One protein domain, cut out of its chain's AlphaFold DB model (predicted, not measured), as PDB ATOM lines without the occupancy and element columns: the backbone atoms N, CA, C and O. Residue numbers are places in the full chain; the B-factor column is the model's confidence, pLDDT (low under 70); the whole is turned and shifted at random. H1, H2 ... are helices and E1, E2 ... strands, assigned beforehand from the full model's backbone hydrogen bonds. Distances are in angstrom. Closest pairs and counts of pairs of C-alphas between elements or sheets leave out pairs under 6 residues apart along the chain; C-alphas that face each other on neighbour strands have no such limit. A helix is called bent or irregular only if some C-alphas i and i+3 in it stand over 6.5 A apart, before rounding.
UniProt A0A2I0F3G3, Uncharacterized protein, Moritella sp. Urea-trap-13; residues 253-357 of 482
ATOM      1  N   GLU A 253      33.286 -22.670   6.437       78.31
ATOM      2  CA  GLU A 253      33.179 -23.739   5.437       78.31
ATOM      3  C   GLU A 253      34.024 -24.968   5.812       78.31
ATOM      4  O   GLU A 253      33.600 -26.101   5.576       78.31
ATOM      5  N   GLU A 254      35.201 -24.761   6.408       79.81
ATOM      6  CA  GLU A 254      36.077 -25.841   6.867       79.81
ATOM      7  C   GLU A 254      35.535 -26.515   8.124       79.81
ATOM      8  O   GLU A 254      35.491 -27.742   8.164       79.81
ATOM      9  N   LEU A 255      35.050 -25.740   9.098       83.12
ATOM     10  CA  LEU A 255      34.410 -26.292  10.298       83.12
ATOM     11  C   LEU A 255      33.183 -27.136   9.928       83.12
ATOM     12  O   LEU A 255      33.022 -28.256  10.410       83.12
ATOM     13  N   LEU A 256      32.341 -26.631   9.016       80.19
ATOM     14  CA  LEU A 256      31.200 -27.380   8.493       80.19
ATOM     15  C   LEU A 256      31.652 -28.654   7.781       80.19
ATOM     16  O   LEU A 256      31.063 -29.710   8.002       80.19
ATOM     17  N   PHE A 257      32.683 -28.584   6.933       80.00
ATOM     18  CA  PHE A 257      33.216 -29.774   6.273       80.00
ATOM     19  C   PHE A 257      33.617 -30.845   7.292       80.00
ATOM     20  O   PHE A 257      33.183 -31.987   7.142       80.00
ATOM     21  N   ASP A 258      34.374 -30.470   8.322       80.94
ATOM     22  CA  ASP A 258      34.858 -31.381   9.358       80.94
ATOM     23  C   ASP A 258      33.686 -31.997  10.142       80.94
ATOM     24  O   ASP A 258      33.626 -33.214  10.313       80.94
ATOM     25  N   ILE A 259      32.678 -31.202  10.519       80.12
ATOM     26  CA  ILE A 259      31.451 -31.706  11.159       80.12
ATOM     27  C   ILE A 259      30.755 -32.748  10.271       80.12
ATOM     28  O   ILE A 259      30.443 -33.847  10.731       80.12
ATOM     29  N   TYR A 260      30.543 -32.451   8.986       76.88
ATOM     30  CA  TYR A 260      29.893 -33.385   8.059       76.88
ATOM     31  C   TYR A 260      30.725 -34.640   7.769       76.88
ATOM     32  O   TYR A 260      30.153 -35.701   7.512       76.88
ATOM     33  N   GLU A 261      32.051 -34.535   7.801       77.38
ATOM     34  CA  GLU A 261      32.973 -35.666   7.667       77.38
ATOM     35  C   GLU A 261      32.887 -36.602   8.878       77.38
ATOM     36  O   GLU A 261      32.925 -37.825   8.731       77.38
ATOM     37  N   LEU A 262      32.725 -36.027  10.072       77.38
ATOM     38  CA  LEU A 262      32.713 -36.743  11.340       77.38
ATOM     39  C   LEU A 262      31.332 -37.285  11.726       77.38
ATOM     40  O   LEU A 262      31.262 -38.325  12.373       77.38
ATOM     41  N   ILE A 263      30.229 -36.652  11.322       72.44
ATOM     42  CA  ILE A 263      28.854 -37.083  11.650       72.44
ATOM     43  C   ILE A 263      28.616 -38.596  11.439       72.44
ATOM     44  O   ILE A 263      28.127 -39.243  12.369       72.44
ATOM     45  N   PRO A 264      28.996 -39.220  10.300       66.06
ATOM     46  CA  PRO A 264      28.799 -40.657  10.080       66.06
ATOM     47  C   PRO A 264      29.436 -41.558  11.143       66.06
ATOM     48  O   PRO A 264      28.989 -42.686  11.337       66.06
ATOM     49  N   LEU A 265      30.470 -41.066  11.830       67.12
ATOM     50  CA  LEU A 265      31.161 -41.777  12.899       67.12
ATOM     51  C   LEU A 265      30.326 -41.870  14.172       67.12
ATOM     52  O   LEU A 265      30.495 -42.831  14.924       67.12
ATOM     53  N   TYR A 266      29.455 -40.893  14.406       67.56
ATOM     54  CA  TYR A 266      28.755 -40.724  15.674       67.56
ATOM     55  C   TYR A 266      27.267 -41.004  15.597       67.56
ATOM     56  O   TYR A 266      26.690 -41.248  16.642       67.56
ATOM     57  N   ILE A 267      26.647 -41.048  14.412       64.69
ATOM     58  CA  ILE A 267      25.186 -41.226  14.277       64.69
ATOM     59  C   ILE A 267      24.621 -42.350  15.163       64.69
ATOM     60  O   ILE A 267      23.581 -42.153  15.774       64.69
ATOM     61  N   LYS A 268      25.306 -43.495  15.286       62.12
ATOM     62  CA  LYS A 268      24.822 -44.624  16.104       62.12
ATOM     63  C   LYS A 268      25.073 -44.488  17.608       62.12
ATOM     64  O   LYS A 268      24.347 -45.078  18.397       62.12
ATOM     65  N   SER A 269      26.132 -43.787  18.009       66.38
ATOM     66  CA  SER A 269      26.537 -43.649  19.416       66.38
ATOM     67  C   SER A 269      26.233 -42.266  19.991       66.38
ATOM     68  O   SER A 269      26.517 -42.002  21.162       66.38
ATOM     69  N   TRP A 270      25.662 -41.372  19.183       75.75
ATOM     70  CA  TRP A 270      25.337 -40.019  19.585       75.75
ATOM     71  C   TRP A 270      24.115 -40.027  20.492       75.75
ATOM     72  O   TRP A 270      23.009 -40.364  20.085       75.75
ATOM     73  N   SER A 271      24.322 -39.604  21.734       83.06
ATOM     74  CA  SER A 271      23.239 -39.249  22.641       83.06
ATOM     75  C   SER A 271      23.171 -37.724  22.726       83.06
ATOM     76  O   SER A 271      24.105 -37.125  23.273       83.06
ATOM     77  N   PRO A 272      22.103 -37.087  22.202       83.75
ATOM     78  CA  PRO A 272      21.923 -35.641  22.301       83.75
ATOM     79  C   PRO A 272      21.964 -35.142  23.750       83.75
ATOM     80  O   PRO A 272      22.641 -34.161  24.045       83.75
ATOM     81  N   ASP A 273      21.319 -35.865  24.670       85.94
ATOM     82  CA  ASP A 273      21.246 -35.494  26.090       85.94
ATOM     83  C   ASP A 273      22.621 -35.496  26.775       85.94
ATOM     84  O   ASP A 273      22.907 -34.631  27.604       85.94
ATOM     85  N   ASN A 274      23.489 -36.450  26.417       85.31
ATOM     86  CA  ASN A 274      24.825 -36.587  27.006       85.31
ATOM     87  C   ASN A 274      25.863 -35.643  26.378       85.31
ATOM     88  O   ASN A 274      26.950 -35.469  26.930       85.31
ATOM     89  N   ASN A 275      25.559 -35.064  25.215       84.38
ATOM     90  CA  ASN A 275      26.492 -34.246  24.439       84.38
ATOM     91  C   ASN A 275      25.993 -32.817  24.198       84.38
ATOM     92  O   ASN A 275      26.502 -32.139  23.303       84.38
ATOM     93  N   LYS A 276      25.021 -32.352  24.987       89.12
ATOM     94  CA  LYS A 276      24.550 -30.966  24.942       89.12
ATOM     95  C   LYS A 276      25.668 -29.975  25.279       89.12
ATOM     96  O   LYS A 276      26.571 -30.278  26.062       89.12
ATOM     97  N   ILE A 277      25.584 -28.787  24.692       87.12
ATOM     98  CA  ILE A 277      26.534 -27.689  24.893       87.12
ATOM     99  C   ILE A 277      25.858 -26.614  25.728       87.12
ATOM    100  O   ILE A 277      24.823 -26.091  25.330       87.12
ATOM    101  N   PHE A 278      26.424 -26.284  26.883       87.31
ATOM    102  CA  PHE A 278      25.876 -25.248  27.752       87.31
ATOM    103  C   PHE A 278      26.149 -23.862  27.158       87.31
ATOM    104  O   PHE A 278      27.291 -23.528  26.846       87.31
ATOM    105  N   LEU A 279      25.089 -23.074  26.979       82.12
ATOM    106  CA  LEU A 279      25.168 -21.688  26.510       82.12
ATOM    107  C   LEU A 279      25.382 -20.716  27.671       82.12
ATOM    108  O   LEU A 279      26.130 -19.752  27.549       82.12
ATOM    109  N   ASN A 280      24.689 -20.963  28.778       80.00
ATOM    110  CA  ASN A 280      24.764 -20.216  30.030       80.00
ATOM    111  C   ASN A 280      24.212 -21.097  31.167       80.00
ATOM    112  O   ASN A 280      24.002 -22.295  30.967       80.00
ATOM    113  N   ASP A 281      23.949 -20.507  32.334       78.69
ATOM    114  CA  ASP A 281      23.452 -21.214  33.523       78.69
ATOM    115  C   ASP A 281      22.049 -21.829  33.359       78.69
ATOM    116  O   ASP A 281      21.662 -22.678  34.156       78.69
ATOM    117  N   GLU A 282      21.291 -21.446  32.327       82.38
ATOM    118  CA  GLU A 282      19.905 -21.893  32.123       82.38
ATOM    119  C   GLU A 282      19.709 -22.710  30.840       82.38
ATOM    120  O   GLU A 282      18.872 -23.616  30.788       82.38
ATOM    121  N   LEU A 283      20.478 -22.404  29.793       87.19
ATOM    122  CA  LEU A 283      20.260 -22.884  28.434       87.19
ATOM    123  C   LEU A 283      21.369 -23.806  27.951       87.19
ATOM    124  O   LEU A 283      22.555 -23.613  28.232       87.19
ATOM    125  N   ALA A 284      20.968 -24.774  27.139       90.12
ATOM    126  CA  ALA A 284      21.853 -25.672  26.430       90.12
ATOM    127  C   ALA A 284      21.401 -25.857  24.975       90.12
ATOM    128  O   ALA A 284      20.225 -25.719  24.637       90.12
ATOM    129  N   ILE A 285      22.357 -26.194  24.114       90.69
ATOM    130  CA  ILE A 285      22.123 -26.614  22.739       90.69
ATOM    131  C   ILE A 285      22.216 -28.127  22.665       90.69
ATOM    132  O   ILE A 285      23.223 -28.730  23.041       90.69
ATOM    133  N   PHE A 286      21.182 -28.724  22.100       90.81
ATOM    134  CA  PHE A 286      21.084 -30.139  21.808       90.81
ATOM    135  C   PHE A 286      21.331 -30.341  20.317       90.81
ATOM    136  O   PHE A 286      20.675 -29.713  19.488       90.81
ATOM    137  N   LEU A 287      22.268 -31.221  19.969       86.62
ATOM    138  CA  LEU A 287      22.447 -31.660  18.587       86.62
ATOM    139  C   LEU A 287      21.616 -32.914  18.352       86.62
ATOM    140  O   LEU A 287      21.856 -33.948  18.979       86.62
ATOM    141  N   SER A 288      20.679 -32.813  17.423       81.88
ATOM    142  CA  SER A 288      19.949 -33.931  16.844       81.88
ATOM    143  C   SER A 288      20.300 -34.076  15.363       81.88
ATOM    144  O   SER A 288      20.950 -33.222  14.756       81.88
ATOM    145  N   MET A 289      19.888 -35.195  14.776       75.38
ATOM    146  CA  MET A 289      20.042 -35.454  13.351       75.38
ATOM    147  C   MET A 289      18.653 -35.544  12.730       75.38
ATOM    148  O   MET A 289      17.921 -36.483  13.026       75.38
ATOM    149  N   GLU A 290      18.298 -34.617  11.842       73.81
ATOM    150  CA  GLU A 290      17.043 -34.697  11.086       73.81
ATOM    151  C   GLU A 290      17.349 -35.024   9.638       73.81
ATOM    152  O   GLU A 290      18.082 -34.308   8.952       73.81
ATOM    153  N   TYR A 291      16.829 -36.159   9.173       68.19
ATOM    154  CA  TYR A 291      17.082 -36.668   7.826       68.19
ATOM    155  C   TYR A 291      18.575 -36.825   7.483       68.19
ATOM    156  O   TYR A 291      18.913 -36.985   6.318       68.19
ATOM    157  N   GLY A 292      19.476 -36.825   8.473       63.69
ATOM    158  CA  GLY A 292      20.926 -36.872   8.278       63.69
ATOM    159  C   GLY A 292      21.628 -35.507   8.272       63.69
ATOM    160  O   GLY A 292      22.842 -35.447   8.085       63.69
ATOM    161  N   PHE A 293      20.910 -34.415   8.513       72.06
ATOM    162  CA  PHE A 293      21.510 -33.107   8.743       72.06
ATOM    163  C   PHE A 293      21.622 -32.813  10.238       72.06
ATOM    164  O   PHE A 293      20.706 -33.161  10.985       72.06
ATOM    165  N   PRO A 294      22.721 -32.180  10.677       78.31
ATOM    166  CA  PRO A 294      22.834 -31.715  12.046       78.31
ATOM    167  C   PRO A 294      21.842 -30.574  12.279       78.31
ATOM    168  O   PRO A 294      21.868 -29.565  11.569       78.31
ATOM    169  N   ILE A 295      20.981 -30.749  13.275       86.50
ATOM    170  CA  ILE A 295      20.025 -29.749  13.737       86.50
ATOM    171  C   ILE A 295      20.353 -29.406  15.183       86.50
ATOM    172  O   ILE A 295      20.546 -30.280  16.027       86.50
ATOM    173  N   PHE A 296      20.409 -28.114  15.469       89.94
ATOM    174  CA  PHE A 296      20.818 -27.586  16.759       89.94
ATOM    175  C   PHE A 296      19.599 -26.976  17.425       89.94
ATOM    176  O   PHE A 296      19.042 -26.015  16.911       89.94
ATOM    177  N   THR A 297      19.155 -27.533  18.544       91.56
ATOM    178  CA  THR A 297      17.951 -27.069  19.243       91.56
ATOM    179  C   THR A 297      18.335 -26.419  20.557       91.56
ATOM    180  O   THR A 297      19.100 -27.009  21.317       91.56
ATOM    181  N   ILE A 298      17.813 -25.227  20.844       89.75
ATOM    182  CA  ILE A 298      18.012 -24.573  22.145       89.75
ATOM    183  C   ILE A 298      16.899 -25.012  23.100       89.75
ATOM    184  O   ILE A 298      15.723 -24.985  22.737       89.75
ATOM    185  N   GLY A 299      17.281 -25.407  24.313       88.94
ATOM    186  CA  GLY A 299      16.374 -25.755  25.406       88.94
ATOM    187  C   GLY A 299      17.013 -25.498  26.771       88.94
ATOM    188  O   GLY A 299      18.147 -25.018  26.856       88.94
ATOM    189  N   LYS A 300      16.298 -25.820  27.849       88.31
ATOM    190  CA  LYS A 300      16.825 -25.759  29.218       88.31
ATOM    191  C   LYS A 300      17.794 -26.901  29.492       88.31
ATOM    192  O   LYS A 300      17.784 -27.929  28.818       88.31
ATOM    193  N   HIS A 301      18.606 -26.760  30.537       88.75
ATOM    194  CA  HIS A 301      19.524 -27.827  30.954       88.75
ATOM    195  C   HIS A 301      18.801 -29.137  31.262       88.75
ATOM    196  O   HIS A 301      19.294 -30.192  30.874       88.75
ATOM    197  N   ASP A 302      17.647 -29.084  31.919       88.50
ATOM    198  CA  ASP A 302      16.914 -30.286  32.339       88.50
ATOM    199  C   ASP A 302      16.005 -30.870  31.248       88.50
ATOM    200  O   ASP A 302      15.426 -31.944  31.439       88.50
ATOM    201  N   ASP A 303      15.906 -30.202  30.094       87.69
ATOM    202  CA  ASP A 303      15.128 -30.707  28.970       87.69
ATOM    203  C   ASP A 303      15.741 -31.990  28.399       87.69
ATOM    204  O   ASP A 303      16.942 -32.274  28.509       87.69
ATOM    205  N   LYS A 304      14.876 -32.776  27.759       86.81
ATOM    206  CA  LYS A 304      15.245 -33.982  27.024       86.81
ATOM    207  C   LYS A 304      15.118 -33.745  25.531       86.81
ATOM    208  O   LYS A 304      14.160 -33.126  25.066       86.81
ATOM    209  N   ALA A 305      16.068 -34.269  24.768       84.75
ATOM    210  CA  ALA A 305      16.115 -34.071  23.326       84.75
ATOM    211  C   ALA A 305      14.879 -34.614  22.590       84.75
ATOM    212  O   ALA A 305      14.478 -34.052  21.572       84.75
ATOM    213  N   ASP A 306      14.243 -35.665  23.114       81.56
ATOM    214  CA  ASP A 306      13.002 -36.213  22.557       81.56
ATOM    215  C   ASP A 306      11.809 -35.257  22.713       81.56
ATOM    216  O   ASP A 306      10.937 -35.215  21.849       81.56
ATOM    217  N   VAL A 307      11.785 -34.426  23.754       82.12
ATOM    218  CA  VAL A 307      10.797 -33.345  23.891       82.12
ATOM    219  C   VAL A 307      11.105 -32.212  22.911       82.12
ATOM    220  O   VAL A 307      10.199 -31.678  22.274       82.12
ATOM    221  N   LEU A 308      12.382 -31.882  22.729       85.31
ATOM    222  CA  LEU A 308      12.817 -30.745  21.916       85.31
ATOM    223  C   LEU A 308      12.721 -30.974  20.399       85.31
ATOM    224  O   LEU A 308      12.759 -30.012  19.632       85.31
ATOM    225  N   ILE A 309      12.525 -32.210  19.938       82.19
ATOM    226  CA  ILE A 309      12.428 -32.522  18.502       82.19
ATOM    227  C   ILE A 309      11.198 -31.912  17.810       82.19
ATOM    228  O   ILE A 309      11.124 -31.930  16.590       82.19
ATOM    229  N   THR A 310      10.233 -31.337  18.525       81.44
ATOM    230  CA  THR A 310       9.137 -30.554  17.909       81.44
ATOM    231  C   THR A 310       9.292 -29.047  18.101       81.44
ATOM    232  O   THR A 310       8.461 -28.282  17.620       81.44
ATOM    233  N   SER A 311      10.366 -28.604  18.759       85.38
ATOM    234  CA  SER A 311      10.656 -27.184  18.951       85.38
ATOM    235  C   SER A 311      10.889 -26.473  17.616       85.38
ATOM    236  O   SER A 311      11.467 -27.028  16.682       85.38
ATOM    237  N   THR A 312      10.474 -25.214  17.533       86.62
ATOM    238  CA  THR A 312      10.780 -24.318  16.408       86.62
ATOM    239  C   THR A 312      12.107 -23.574  16.611       86.62
ATOM    240  O   THR A 312      12.658 -23.026  15.655       86.62
ATOM    241  N   PHE A 313      12.670 -23.598  17.827       88.38
ATOM    242  CA  PHE A 313      13.964 -23.004  18.196       88.38
ATOM    243  C   PHE A 313      15.125 -23.901  17.759       88.38
ATOM    244  O   PHE A 313      15.996 -24.292  18.541       88.38
ATOM    245  N   LYS A 314      15.091 -24.256  16.478       91.06
ATOM    246  CA  LYS A 314      16.030 -25.133  15.799       91.06
ATOM    247  C   LYS A 314      16.806 -24.349  14.773       91.06
ATOM    248  O   LYS A 314      16.219 -23.620  13.976       91.06
ATOM    249  N   PHE A 315      18.105 -24.565  14.765       91.50
ATOM    250  CA  PHE A 315      19.045 -23.903  13.892       91.50
ATOM    251  C   PHE A 315      19.763 -24.926  13.030       91.50
ATOM    252  O   PHE A 315      19.998 -26.062  13.452       91.50
ATOM    253  N   TYR A 316      20.113 -24.526  11.816       88.75
ATOM    254  CA  TYR A 316      20.826 -25.378  10.876       88.75
ATOM    255  C   TYR A 316      21.557 -24.549   9.827       88.75
ATOM    256  O   TYR A 316      21.226 -23.389   9.574       88.75
ATOM    257  N   TRP A 317      22.540 -25.174   9.185       87.00
ATOM    258  CA  TRP A 317      23.217 -24.613   8.021       87.00
ATOM    259  C   TRP A 317      22.643 -25.211   6.745       87.00
ATOM    260  O   TRP A 317      22.532 -26.431   6.614       87.00
ATOM    261  N   THR A 318      22.310 -24.357   5.781       83.44
ATOM    262  CA  THR A 318      21.929 -24.807   4.443       83.44
ATOM    263  C   THR A 318      23.138 -25.361   3.687       83.44
ATOM    264  O   THR A 318      24.297 -25.108   4.024       83.44
ATOM    265  N   VAL A 319      22.877 -26.049   2.573       77.69
ATOM    266  CA  VAL A 319      23.927 -26.455   1.619       77.69
ATOM    267  C   VAL A 319      24.665 -25.279   0.976       77.69
ATOM    268  O   VAL A 319      25.745 -25.459   0.422       77.69
ATOM    269  N   THR A 320      24.094 -24.074   1.055       80.56
ATOM    270  CA  THR A 320      24.714 -22.815   0.625       80.56
ATOM    271  C   THR A 320      25.423 -22.088   1.768       80.56
ATOM    272  O   THR A 320      25.826 -20.943   1.594       80.56
ATOM    273  N   HIS A 321      25.614 -22.764   2.909       79.94
ATOM    274  CA  HIS A 321      26.286 -22.271   4.114       79.94
ATOM    275  C   HIS A 321      25.565 -21.118   4.829       79.94
ATOM    276  O   HIS A 321      26.168 -20.437   5.654       79.94
ATOM    277  N   GLU A 322      24.274 -20.909   4.562       84.56
ATOM    278  CA  GLU A 322      23.468 -19.937   5.306       84.56
ATOM    279  C   GLU A 322      23.027 -20.546   6.638       84.56
ATOM    280  O   GLU A 322      22.468 -21.644   6.657       84.56
ATOM    281  N   PHE A 323      23.243 -19.834   7.743       89.62
ATOM    282  CA  PHE A 323      22.711 -20.219   9.047       89.62
ATOM    283  C   PHE A 323      21.260 -19.745   9.176       89.62
ATOM    284  O   PHE A 323      20.962 -18.576   8.933       89.62
ATOM    285  N   LYS A 324      20.347 -20.659   9.508       90.81
ATOM    286  CA  LYS A 324      18.901 -20.403   9.567       90.81
ATOM    287  C   LYS A 324      18.305 -20.909  10.865       90.81
ATOM    288  O   LYS A 324      18.830 -21.843  11.465       90.81
ATOM    289  N   ILE A 325      17.168 -20.323  11.235       92.81
ATOM    290  CA  ILE A 325      16.333 -20.777  12.341       92.81
ATOM    291  C   ILE A 325      14.904 -21.074  11.873       92.81
ATOM    292  O   ILE A 325      14.297 -20.280  11.152       92.81
ATOM    293  N   THR A 326      14.349 -22.208  12.301       91.25
ATOM    294  CA  THR A 326      13.012 -22.673  11.899       91.25
ATOM    295  C   THR A 326      11.887 -21.747  12.377       91.25
ATOM    296  O   THR A 326      10.924 -21.550  11.643       91.25
ATOM    297  N   ALA A 327      12.011 -21.125  13.555       91.00
ATOM    298  CA  ALA A 327      11.001 -20.202  14.083       91.00
ATOM    299  C   ALA A 327      10.789 -18.950  13.210       91.00
ATOM    300  O   ALA A 327       9.719 -18.345  13.259       91.00
ATOM    301  N   LYS A 328      11.798 -18.540  12.425       93.69
ATOM    302  CA  LYS A 328      11.748 -17.333  11.588       93.69
ATOM    303  C   LYS A 328      12.707 -17.425  10.407       93.69
ATOM    304  O   LYS A 328      13.854 -16.984  10.466       93.69
ATOM    305  N   LEU A 329      12.201 -17.969   9.304       93.25
ATOM    306  CA  LEU A 329      12.984 -18.235   8.092       93.25
ATOM    307  C   LEU A 329      13.426 -16.970   7.332       93.25
ATOM    308  O   LEU A 329      14.296 -17.058   6.466       93.25
ATOM    309  N   ASP A 330      12.856 -15.802   7.646       93.75
ATOM    310  CA  ASP A 330      13.303 -14.492   7.154       93.75
ATOM    311  C   ASP A 330      14.218 -13.734   8.137       93.75
ATOM    312  O   ASP A 330      14.494 -12.554   7.911       93.75
ATOM    313  N   CYS A 331      14.681 -14.372   9.218       90.25
ATOM    314  CA  CYS A 331      15.595 -13.751  10.176       90.25
ATOM    315  C   CYS A 331      16.994 -13.597   9.566       90.25
ATOM    316  O   CYS A 331      17.622 -14.574   9.156       90.25
ATOM    317  N   TYR A 332      17.489 -12.360   9.547       85.19
ATOM    318  CA  TYR A 332      18.865 -12.026   9.195       85.19
ATOM    319  C   TYR A 332      19.353 -10.954  10.165       85.19
ATOM    320  O   TYR A 332      18.945  -9.796  10.070       85.19
ATOM    321  N   SER A 333      20.206 -11.340  11.109       88.06
ATOM    322  CA  SER A 333      20.780 -10.439  12.108       88.06
ATOM    323  C   SER A 333      22.246 -10.782  12.366       88.06
ATOM    324  O   SER A 333      22.681 -11.917  12.155       88.06
ATOM    325  N   GLU A 334      23.026  -9.792  12.793       88.62
ATOM    326  CA  GLU A 334      24.427 -10.006  13.175       88.62
ATOM    327  C   GLU A 334      24.507 -10.936  14.390       88.62
ATOM    328  O   GLU A 334      25.341 -11.835  14.446       88.62
ATOM    329  N   GLU A 335      23.561 -10.796  15.313       89.94
ATOM    330  CA  GLU A 335      23.454 -11.608  16.517       89.94
ATOM    331  C   GLU A 335      23.179 -13.082  16.208       89.94
ATOM    332  O   GLU A 335      23.717 -13.948  16.899       89.94
ATOM    333  N   LEU A 336      22.394 -13.381  15.164       90.31
ATOM    334  CA  LEU A 336      22.181 -14.753  14.697       90.31
ATOM    335  C   LEU A 336      23.478 -15.354  14.141       90.31
ATOM    336  O   LEU A 336      23.770 -16.515  14.418       90.31
ATOM    337  N   ASN A 337      24.270 -14.571  13.404       87.94
ATOM    338  CA  ASN A 337      25.562 -15.032  12.891       87.94
ATOM    339  C   ASN A 337      26.556 -15.295  14.028       87.94
ATOM    340  O   ASN A 337      27.190 -16.343  14.034       87.94
ATOM    341  N   ILE A 338      26.627 -14.408  15.029       87.56
ATOM    342  CA  ILE A 338      27.474 -14.594  16.220       87.56
ATOM    343  C   ILE A 338      27.115 -15.897  16.946       87.56
ATOM    344  O   ILE A 338      28.001 -16.678  17.296       87.56
ATOM    345  N   LEU A 339      25.817 -16.145  17.154       87.75
ATOM    346  CA  LEU A 339      25.343 -17.389  17.753       87.75
ATOM    347  C   LEU A 339      25.738 -18.594  16.892       87.75
ATOM    348  O   LEU A 339      26.264 -19.569  17.420       87.75
ATOM    349  N   GLY A 340      25.526 -18.520  15.577       88.50
ATOM    350  CA  GLY A 340      25.906 -19.574  14.639       88.50
ATOM    351  C   GLY A 340      27.392 -19.914  14.707       88.50
ATOM    352  O   GLY A 340      27.738 -21.080  14.883       88.50
ATOM    353  N   ASP A 341      28.263 -18.912  14.642       85.94
ATOM    354  CA  ASP A 341      29.716 -19.088  14.715       85.94
ATOM    355  C   ASP A 341      30.144 -19.742  16.037       85.94
ATOM    356  O   ASP A 341      30.977 -20.654  16.047       85.94
ATOM    357  N   TYR A 342      29.531 -19.326  17.151       86.44
ATOM    358  CA  TYR A 342      29.741 -19.940  18.461       86.44
ATOM    359  C   TYR A 342      29.349 -21.424  18.459       86.44
ATOM    360  O   TYR A 342      30.170 -22.282  18.790       86.44
ATOM    361  N   VAL A 343      28.113 -21.738  18.045       86.81
ATOM    362  CA  VAL A 343      27.595 -23.117  17.991       86.81
ATOM    363  C   VAL A 343      28.488 -23.987  17.115       86.81
ATOM    364  O   VAL A 343      28.863 -25.090  17.510       86.81
ATOM    365  N   LEU A 344      28.857 -23.481  15.938       85.88
ATOM    366  CA  LEU A 344      29.671 -24.205  14.976       85.88
ATOM    367  C   LEU A 344      31.017 -24.612  15.576       85.88
ATOM    368  O   LEU A 344      31.429 -25.766  15.448       85.88
ATOM    369  N   LYS A 345      31.681 -23.678  16.259       85.38
ATOM    370  CA  LYS A 345      32.990 -23.900  16.872       85.38
ATOM    371  C   LYS A 345      32.931 -24.882  18.039       85.38
ATOM    372  O   LYS A 345      33.725 -25.819  18.078       85.38
ATOM    373  N   GLU A 346      31.986 -24.700  18.955       85.00
ATOM    374  CA  GLU A 346      31.843 -25.569  20.128       85.00
ATOM    375  C   GLU A 346      31.527 -27.016  19.722       85.00
ATOM    376  O   GLU A 346      32.132 -27.965  20.229       85.00
ATOM    377  N   PHE A 347      30.634 -27.209  18.745       83.25
ATOM    378  CA  PHE A 347      30.329 -28.549  18.241       83.25
ATOM    379  C   PHE A 347      31.480 -29.168  17.465       83.25
ATOM    380  O   PHE A 347      31.742 -30.361  17.624       83.25
ATOM    381  N   HIS A 348      32.178 -28.382  16.650       84.38
ATOM    382  CA  HIS A 348      33.381 -28.845  15.980       84.38
ATOM    383  C   HIS A 348      34.416 -29.357  16.995       84.38
ATOM    384  O   HIS A 348      34.833 -30.515  16.921       84.38
ATOM    385  N   ASP A 349      34.764 -28.546  17.997       81.88
ATOM    386  CA  ASP A 349      35.746 -28.911  19.022       81.88
ATOM    387  C   ASP A 349      35.291 -30.148  19.820       81.88
ATOM    388  O   ASP A 349      36.087 -31.060  20.082       81.88
ATOM    389  N   LYS A 350      33.989 -30.256  20.124       81.25
ATOM    390  CA  LYS A 350      33.404 -31.448  20.750       81.25
ATOM    391  C   LYS A 350      33.582 -32.695  19.879       81.25
ATOM    392  O   LYS A 350      34.071 -33.708  20.385       81.25
ATOM    393  N   LEU A 351      33.235 -32.648  18.593       80.75
ATOM    394  CA  LEU A 351      33.355 -33.796  17.683       80.75
ATOM    395  C   LEU A 351      34.812 -34.231  17.479       80.75
ATOM    396  O   LEU A 351      35.095 -35.431  17.471       80.75
ATOM    397  N   ILE A 352      35.743 -33.279  17.381       78.75
ATOM    398  CA  ILE A 352      37.185 -33.552  17.294       78.75
ATOM    399  C   ILE A 352      37.697 -34.223  18.573       78.75
ATOM    400  O   ILE A 352      38.479 -35.177  18.505       78.75
ATOM    401  N   SER A 353      37.241 -33.771  19.746       76.69
ATOM    402  CA  SER A 353      37.630 -34.380  21.025       76.69
ATOM    403  C   SER A 353      37.169 -35.837  21.121       76.69
ATOM    404  O   SER A 353      37.959 -36.713  21.474       76.69
ATOM    405  N   LEU A 354      35.928 -36.122  20.712       74.75
ATOM    406  CA  LEU A 354      35.387 -37.480  20.656       74.75
ATOM    407  C   LEU A 354      36.149 -38.343  19.644       74.75
ATOM    408  O   LEU A 354      36.404 -39.520  19.903       74.75
ATOM    409  N   PHE A 355      36.567 -37.747  18.525       71.56
ATOM    410  CA  PHE A 355      37.297 -38.449  17.470       71.56
ATOM    411  C   PHE A 355      38.677 -38.876  17.932       71.56
ATOM    412  O   PHE A 355      39.066 -40.026  17.745       71.56
ATOM    413  N   SER A 356      39.369 -37.975  18.620       65.25
ATOM    414  CA  SER A 356      40.704 -38.219  19.164       65.25
ATOM    415  C   SER A 356      40.730 -39.370  20.183       65.25
ATOM    416  O   SER A 356      41.764 -40.005  20.369       65.25
ATOM    417  N   ILE A 357      39.601 -39.658  20.843       63.28
ATOM    418  CA  ILE A 357      39.467 -40.727  21.849       63.28
ATOM    419  C   ILE A 357      39.082 -42.073  21.208       63.28
ATOM    420  O   ILE A 357      39.280 -43.128  21.820       63.28
TER     421      ILE A 357
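This is residues 253 to 357 of the 482 residues of an uncharacterized protein of Moritella sp. Urea-trap-13 (UniProt A0A2I0F3G3). What is the shape? A small twisted sheet of four strands has the long helix H3 crossing one of its faces and running on past it, while the four-residue H2 packs on the opposite face. H1 packs on the later part of H3 and only grazes the sheet. What is it made of? The printed part has 105 residues, a mixed class in the order H1 E1 E2 H2 E3 E4 H3, with an antiparallel sheet in the order E1 E2 E3 E4. It is compact, with a radius of gyration of the C-alphas of 13.1 A and spans of 38 by 32 by 27 A.

Where are the strands? E1 is residues 283 to 290, 21.2 A long, from C-alpha 283 at (20.260, -22.884, 28.434). E2 is residues 293 to 300, 22.3 A long; E3 is residues 314 to 317, 10.6 A; E4 is residues 323 to 325, 7.2 A. Where are the helices? H1 is residues 253 to 266, 20.3 A long, from C-alpha 253 at (33.179, -23.739, 5.437), and H2 is residues 305 to 308, 4.9 A. H3 is residues 334 to 357, 35.3 A long, ending at C-alpha 357 at (39.467, -40.727, 21.849).

How do the strands pair? The hairpin E1 and E2 has N 286 and O 297 at 2.8 A, and E2 and E3 have N 315 and O 296 at 2.8 A. The hairpin E3 and E4 has N 324 and O 316 at 2.9 A. What is on the sheet? H3 makes two layers with it, a helix on one face of a sheet: its height over the sheet is 8.7 A, it runs across the strands, at 66 degrees to E4 on the local plane, and the closest C-alphas of E4 and H3 are those of Phe 323 and Gly 340, 6.5 A apart. H2, on the opposite face, has a height over the sheet of 8.2 A. Where is H1? It touches H3 residues 344 to 355 alone, at a steep tilt of 45 degrees, the same way; the closest C-alphas are those of Ile 259 and His 348, 5.9 A apart. How are the helix backbones? In H3 every O i to N i+4 pair is within hydrogen-bond range, in H1 7 of 10, and H2 is too short for such a pair; H1 is irregular, but only just: C-alphas 261 and 264 are 6.9 A apart.

How large is it? The two C-alphas farthest apart are those of Asp 330 and Ile 357, 39.9 A. Are there cuts or long links? The printed part has no cut, and the link from H1 to E1, 16 residues, is long; in it residues 277 to 278 pair antiparallel with residues 284 to 285 of E1. Where is confidence low? In this predicted model the mean pLDDT of the printed part is 82.8, and residues 264 to 269, 291 to 292 and 356 to 357 are under 70.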